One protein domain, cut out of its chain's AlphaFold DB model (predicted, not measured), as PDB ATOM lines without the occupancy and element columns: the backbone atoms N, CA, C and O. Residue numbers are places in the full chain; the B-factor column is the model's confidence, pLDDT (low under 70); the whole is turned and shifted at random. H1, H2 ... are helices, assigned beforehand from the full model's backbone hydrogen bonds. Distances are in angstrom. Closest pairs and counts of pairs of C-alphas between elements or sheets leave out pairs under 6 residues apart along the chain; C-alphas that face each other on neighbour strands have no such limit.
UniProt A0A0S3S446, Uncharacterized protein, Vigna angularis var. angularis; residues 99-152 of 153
ATOM      1  N   CYS A  99     121.095 174.081  57.334       89.31
ATOM      2  CA  CYS A  99     122.397 173.480  57.644       89.31
ATOM      3  C   CYS A  99     123.344 173.441  56.435       89.31
ATOM      4  O   CYS A  99     124.531 173.709  56.579       89.31
ATOM      5  N   GLU A 100     122.830 173.135  55.241       89.94
ATOM      6  CA  GLU A 100     123.640 173.101  54.018       89.94
ATOM      7  C   GLU A 100     124.064 174.517  53.625       89.94
ATOM      8  O   GLU A 100     125.214 174.753  53.254       89.94
ATOM      9  N   ALA A 101     123.145 175.474  53.758       93.44
ATOM     10  CA  ALA A 101     123.432 176.883  53.552       93.44
ATOM     11  C   ALA A 101     124.496 177.384  54.542       93.44
ATOM     12  O   ALA A 101     125.417 178.092  54.136       93.44
ATOM     13  N   ALA A 102     124.417 176.991  55.818       93.25
ATOM     14  CA  ALA A 102     125.400 177.360  56.833       93.25
ATOM     15  C   ALA A 102     126.806 176.830  56.507       93.25
ATOM     16  O   ALA A 102     127.768 177.592  56.617       93.25
ATOM     17  N   ASP A 103     126.929 175.577  56.063       93.00
ATOM     18  CA  ASP A 103     128.216 174.975  55.685       93.00
ATOM     19  C   ASP A 103     128.848 175.693  54.483       93.00
ATOM     20  O   ASP A 103     130.036 176.025  54.498       93.00
ATOM     21  N   ILE A 104     128.051 175.993  53.451       94.19
ATOM     22  CA  ILE A 104     128.523 176.708  52.254       94.19
ATOM     23  C   ILE A 104     128.968 178.129  52.612       94.19
ATOM     24  O   ILE A 104     130.053 178.559  52.215       94.19
ATOM     25  N   LEU A 105     128.149 178.862  53.373       94.81
ATOM     26  CA  LEU A 105     128.477 180.221  53.800       94.81
ATOM     27  C   LEU A 105     129.722 180.235  54.698       94.81
ATOM     28  O   LEU A 105     130.558 181.120  54.548       94.81
ATOM     29  N   GLN A 106     129.915 179.244  55.572       93.81
ATOM     30  CA  GLN A 106     131.148 179.158  56.354       93.81
ATOM     31  C   GLN A 106     132.371 178.919  55.463       93.81
ATOM     32  O   GLN A 106     133.369 179.620  55.607       93.81
ATOM     33  N   GLY A 107     132.281 178.006  54.491       93.88
ATOM     34  CA  GLY A 107     133.381 177.751  53.557       93.88
ATOM     35  C   GLY A 107     133.784 178.994  52.757       93.88
ATOM     36  O   GLY A 107     134.973 179.249  52.559       93.88
ATOM     37  N   ILE A 108     132.812 179.817  52.350       93.94
ATOM     38  CA  ILE A 108     133.083 181.113  51.710       93.94
ATOM     39  C   ILE A 108     133.795 182.058  52.685       93.94
ATOM     40  O   ILE A 108     134.767 182.709  52.297       93.94
ATOM     41  N   GLN A 109     133.342 182.135  53.942       91.75
ATOM     42  CA  GLN A 109     133.980 182.970  54.962       91.75
ATOM     43  C   GLN A 109     135.447 182.572  55.173       91.75
ATOM     44  O   GLN A 109     136.317 183.442  55.210       91.75
ATOM     45  N   ASP A 110     135.738 181.275  55.230       91.50
ATOM     46  CA  ASP A 110     137.092 180.757  55.437       91.50
ATOM     47  C   ASP A 110     138.021 181.102  54.262       91.50
ATOM     48  O   ASP A 110     139.157 181.542  54.458       91.50
ATOM     49  N   GLN A 111     137.527 180.986  53.024       90.12
ATOM     50  CA  GLN A 111     138.278 181.390  51.830       90.12
ATOM     51  C   GLN A 111     138.511 182.906  51.785       90.12
ATOM     52  O   GLN A 111     139.595 183.372  51.429       90.12
ATOM     53  N   MET A 112     137.516 183.690  52.195       86.25
ATOM     54  CA  MET A 112     137.592 185.149  52.257       86.25
ATOM     55  C   MET A 112     138.636 185.664  53.240       86.25
ATOM     56  O   MET A 112     139.283 186.672  52.961       86.25
ATOM     57  N   VAL A 113     138.847 184.977  54.364       81.25
ATOM     58  CA  VAL A 113     139.914 185.333  55.312       81.25
ATOM     59  C   VAL A 113     141.277 185.319  54.614       81.25
ATOM     60  O   VAL A 113     142.071 186.238  54.806       81.25
ATOM     61  N   MET A 114     141.536 184.346  53.737       81.75
ATOM     62  CA  MET A 114     142.769 184.292  52.944       81.75
ATOM     63  C   MET A 114     142.843 185.413  51.893       81.75
ATOM     64  O   MET A 114     143.908 186.004  51.698       81.75
ATOM     65  N   LEU A 115     141.721 185.723  51.237       81.12
ATOM     66  CA  LEU A 115     141.637 186.758  50.197       81.12
ATOM     67  C   LEU A 115     141.640 188.188  50.746       81.12
ATOM     68  O   LEU A 115     141.925 189.113  49.996       81.12
ATOM     69  N   SER A 116     141.403 188.379  52.046       80.19
ATOM     70  CA  SER A 116     141.352 189.693  52.708       80.19
ATOM     71  C   SER A 116     142.617 190.551  52.559       80.19
ATOM     72  O   SER A 116     142.586 191.753  52.827       80.19
ATOM     73  N   ARG A 117     143.732 189.958  52.106       83.19
ATOM     74  CA  ARG A 117     144.944 190.687  51.698       83.19
ATOM     75  C   ARG A 117     144.687 191.627  50.518       83.19
ATOM     76  O   ARG A 117     145.380 192.634  50.388       83.19
ATOM     77  N   ASP A 118     143.710 191.307  49.679       86.69
ATOM     78  CA  ASP A 118     143.260 192.149  48.583       86.69
ATOM     79  C   ASP A 118     142.087 193.031  49.033       86.69
ATOM     80  O   ASP A 118     140.963 192.578  49.236       86.69
ATOM     81  N   SER A 119     142.347 194.333  49.154       82.12
ATOM     82  CA  SER A 119     141.345 195.323  49.568       82.12
ATOM     83  C   SER A 119     140.185 195.516  48.577       82.12
ATOM     84  O   SER A 119     139.193 196.159  48.933       82.12
ATOM     85  N   THR A 120     140.294 194.992  47.352       85.88
ATOM     86  CA  THR A 120     139.230 195.046  46.339       85.88
ATOM     87  C   THR A 120     138.183 193.950  46.536       85.88
ATOM     88  O   THR A 120     137.034 194.123  46.126       85.88
ATOM     89  N   ILE A 121     138.536 192.866  47.233       84.19
ATOM     90  CA  ILE A 121     137.655 191.731  47.508       84.19
ATOM     91  C   ILE A 121     137.071 191.908  48.912       84.19
ATOM     92  O   ILE A 121     137.727 191.670  49.925       84.19
ATOM     93  N   LYS A 122     135.815 192.358  48.986       87.06
ATOM     94  CA  LYS A 122     135.098 192.578  50.250       87.06
ATOM     95  C   LYS A 122     133.807 191.788  50.287       87.06
ATOM     96  O   LYS A 122     133.071 191.750  49.302       87.06
ATOM     97  N   MET A 123     133.498 191.243  51.459       87.88
ATOM     98  CA  MET A 123     132.207 190.604  51.660       87.88
ATOM     99  C   MET A 123     131.079 191.629  51.736       87.88
ATOM    100  O   MET A 123     131.231 192.665  52.390       87.88
ATOM    101  N   PRO A 124     129.931 191.345  51.100       91.06
ATOM    102  CA  PRO A 124     128.733 192.146  51.283       91.06
ATOM    103  C   PRO A 124     128.313 192.186  52.756       91.06
ATOM    104  O   PRO A 124     128.350 191.172  53.447       91.06
ATOM    105  N   THR A 125     127.808 193.328  53.226       88.56
ATOM    106  CA  THR A 125     127.346 193.504  54.619       88.56
ATOM    107  C   THR A 125     126.204 192.553  55.008       88.56
ATOM    108  O   THR A 125     125.979 192.282  56.185       88.56
ATOM    109  N   SER A 126     125.451 192.046  54.030       94.38
ATOM    110  CA  SER A 126     124.394 191.057  54.252       94.38
ATOM    111  C   SER A 126     124.927 189.655  54.546       94.38
ATOM    112  O   SER A 126     124.182 188.838  55.082       94.38
ATOM    113  N   PHE A 127     126.187 189.371  54.220       94.19
ATOM    114  CA  PHE A 127     126.739 188.028  54.316       94.19
ATOM    115  C   PHE A 127     126.752 187.503  55.750       94.19
ATOM    116  O   PHE A 127     126.223 186.424  56.007       94.19
ATOM    117  N   ASP A 128     127.260 188.295  56.698       92.88
ATOM    118  CA  ASP A 128     127.326 187.890  58.107       92.88
ATOM    119  C   ASP A 128     125.931 187.613  58.678       92.88
ATOM    120  O   ASP A 128     125.732 186.668  59.440       92.88
ATOM    121  N   LYS A 129     124.933 188.401  58.250       94.81
ATOM    122  CA  LYS A 129     123.530 188.198  58.631       94.81
ATOM    123  C   LYS A 129     122.970 186.909  58.036       94.81
ATOM    124  O   LYS A 129     122.272 186.187  58.738       94.81
ATOM    125  N   GLY A 130     123.284 186.613  56.775       94.38
ATOM    126  CA  GLY A 130     122.890 185.366  56.117       94.38
ATOM    127  C   GLY A 130     123.495 184.137  56.797       94.38
ATOM    128  O   GLY A 130     122.779 183.182  57.088       94.38
ATOM    129  N   LEU A 131     124.787 184.193  57.136       94.31
ATOM    130  CA  LEU A 131     125.476 183.119  57.855       94.31
ATOM    131  C   LEU A 131     124.901 182.920  59.264       94.31
ATOM    132  O   LEU A 131     124.664 181.788  59.686       94.31
ATOM    133  N   GLN A 132     124.649 184.009  59.995       93.88
ATOM    134  CA  GLN A 132     124.026 183.934  61.316       93.88
ATOM    135  C   GLN A 132     122.610 183.359  61.237       93.88
ATOM    136  O   GLN A 132     122.265 182.501  62.049       93.88
ATOM    137  N   TYR A 133     121.815 183.800  60.260       94.81
ATOM    138  CA  TYR A 133     120.465 183.298  60.038       94.81
ATOM    139  C   TYR A 133     120.486 181.784  59.824       94.81
ATOM    140  O   TYR A 133     119.921 181.067  60.647       94.81
ATOM    141  N   ALA A 134     121.244 181.304  58.831       93.12
ATOM    142  CA  ALA A 134     121.344 179.882  58.495       93.12
ATOM    143  C   ALA A 134     121.782 179.013  59.690       93.12
ATOM    144  O   ALA A 134     121.268 177.917  59.903       93.12
ATOM    145  N   ARG A 135     122.689 179.520  60.532       89.88
ATOM    146  CA  ARG A 135     123.100 178.839  61.771       89.88
ATOM    147  C   ARG A 135     122.006 178.794  62.829       89.88
ATOM    148  O   ARG A 135     121.848 177.781  63.501       89.88
ATOM    149  N   SER A 136     121.296 179.903  63.013       87.62
ATOM    150  CA  SER A 136     120.305 180.061  64.081       87.62
ATOM    151  C   SER A 136     118.999 179.315  63.818       87.62
ATOM    152  O   SER A 136     118.316 178.927  64.765       87.62
ATOM    153  N   THR A 137     118.649 179.116  62.547       81.50
ATOM    154  CA  THR A 137     117.398 178.466  62.142       81.50
ATOM    155  C   THR A 137     117.559 176.969  61.906       81.50
ATOM    156  O   THR A 137     116.561 176.242  61.883       81.50
ATOM    157  N   SER A 138     118.799 176.481  61.797       77.06
ATOM    158  CA  SER A 138     119.047 175.072  61.546       77.06
ATOM    159  C   SER A 138     118.596 174.186  62.709       77.06
ATOM    160  O   SER A 138     119.086 174.278  63.834       77.06
ATOM    161  N   LYS A 139     117.685 173.259  62.407       74.38
ATOM    162  CA  LYS A 139     117.230 172.206  63.330       74.38
ATOM    163  C   LYS A 139     118.187 171.014  63.382       74.38
ATOM    164  O   LYS A 139     118.100 170.202  64.300       74.38
ATOM    165  N   TYR A 140     119.089 170.914  62.406       68.56
ATOM    166  CA  TYR A 140     120.047 169.825  62.257       68.56
ATOM    167  C   TYR A 140     121.466 170.384  62.282       68.56
ATOM    168  O   TYR A 140     121.795 171.338  61.583       68.56
ATOM    169  N   THR A 141     122.331 169.796  63.094       70.88
ATOM    170  CA  THR A 141     123.708 170.280  63.262       70.88
ATOM    171  C   THR A 141     124.668 169.743  62.203       70.88
ATOM    172  O   THR A 141     125.797 170.213  62.127       70.88
ATOM    173  N   ASN A 142     124.250 168.758  61.400       71.81
ATOM    174  CA  ASN A 142     125.121 168.061  60.458       71.81
ATOM    175  C   ASN A 142     124.433 167.858  59.103       71.81
ATOM    176  O   ASN A 142     123.448 167.124  59.023       71.81
ATOM    177  N   ALA A 143     124.986 168.420  58.026       70.56
ATOM    178  CA  ALA A 143     124.439 168.266  56.678       70.56
ATOM    179  C   ALA A 143     124.353 166.799  56.205       70.56
ATOM    180  O   ALA A 143     123.413 166.439  55.500       70.56
ATOM    181  N   GLN A 144     125.266 165.916  56.631       71.62
ATOM    182  CA  GLN A 144     125.211 164.481  56.304       71.62
ATOM    183  C   GLN A 144     123.992 163.798  56.921       71.62
ATOM    184  O   GLN A 144     123.365 162.965  56.272       71.62
ATOM    185  N   SER A 145     123.613 164.184  58.145       67.19
ATOM    186  CA  SER A 145     122.412 163.633  58.781       67.19
ATOM    187  C   SER A 145     121.144 163.967  58.004       67.19
ATOM    188  O   SER A 145     120.190 163.196  58.048       67.19
ATOM    189  N   VAL A 146     121.149 165.064  57.241       63.09
ATOM    190  CA  VAL A 146     119.975 165.479  56.477       63.09
ATOM    191  C   VAL A 146     119.925 164.871  55.082       63.09
ATOM    192  O   VAL A 146     118.834 164.616  54.582       63.09
ATOM    193  N   ARG A 147     121.073 164.512  54.489       67.62
ATOM    194  CA  ARG A 147     121.087 163.689  53.266       67.62
ATOM    195  C   ARG A 147     120.339 162.377  53.471       67.62
ATOM    196  O   ARG A 147     119.504 162.036  52.650       67.62
ATOM    197  N   HIS A 148     120.539 161.715  54.611       62.19
ATOM    198  CA  HIS A 148     119.807 160.489  54.945       62.19
ATOM    199  C   HIS A 148     118.290 160.690  55.091       62.19
ATOM    200  O   HIS A 148     117.538 159.764  54.814       62.19
ATOM    201  N   VAL A 149     117.843 161.880  55.505       61.53
ATOM    202  CA  VAL A 149     116.412 162.215  55.635       61.53
ATOM    203  C   VAL A 149     115.779 162.544  54.277       61.53
ATOM    204  O   VAL A 149     114.588 162.323  54.097       61.53
ATOM    205  N   LEU A 150     116.553 163.072  53.325       63.78
ATOM    206  CA  LEU A 150     116.059 163.441  51.993       63.78
ATOM    207  C   LEU A 150     116.222 162.336  50.936       63.78
ATOM    208  O   LEU A 150     115.462 162.311  49.974       63.78
ATOM    209  N   GLU A 151     117.216 161.455  51.076       65.12
ATOM    210  CA  GLU A 151     117.523 160.387  50.109       65.12
ATOM    211  C   GLU A 151     116.582 159.176  50.239       65.12
ATOM    212  O   GLU A 151     116.405 158.429  49.282       65.12
ATOM    213  N   TYR A 152     115.916 159.029  51.388       50.50
ATOM    214  CA  TYR A 152     114.863 158.037  51.616       50.50
ATOM    215  C   TYR A 152     113.620 158.704  52.232       50.50
ATOM    216  O   TYR A 152     113.521 158.768  53.460       50.50
TER     217      TYR A 152
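What this domain is: This is residues 99 to 152 of the 153 residues of an uncharacterized protein of Vigna angularis var. angularis (UniProt A0A0S3S446). A helical hairpin, H1 and H2, makes a loose rod, with residues 113 to 120 sticking out at one end and a short helix, H3, at the other. The printed part has 54 residues with three named helices, H1, H2, H3 in order, class all helix. Its radius of gyration of the C-alphas is 13.7 A; it spans 45 by 18 by 13 A.

How they stand to each other: Start with H1, residues 99 to 115: its residues 99 to 106 alone touch H2, residues 126 to 137, closest at C-alphas 102 and 134, 5.1 A. This hairpin runs opposite ways at a shallow tilt of 35.0 degrees, only just short of steep. H3, residues 143 to 151, only just touches H1, with 3 pairs of C-alphas within 8 A, closest 100 and 143, 5.6 A. H2 and H3 are apart. Every O i to N i+4 pair is within hydrogen-bond range in H2, 12 of 13 in H1, 3 of 5 in H3.

Where its parts are: Find C-alpha 99 at (122.397, 173.480, 57.644); H1 runs 24.5 A. H2 measures 16.4 A, and H3, 12.4 A, ends at (117.523, 160.387, 50.109).

The domain as a whole: The printed part has no cut. Residue 140 and residues 145 to 152 are under pLDDT 70.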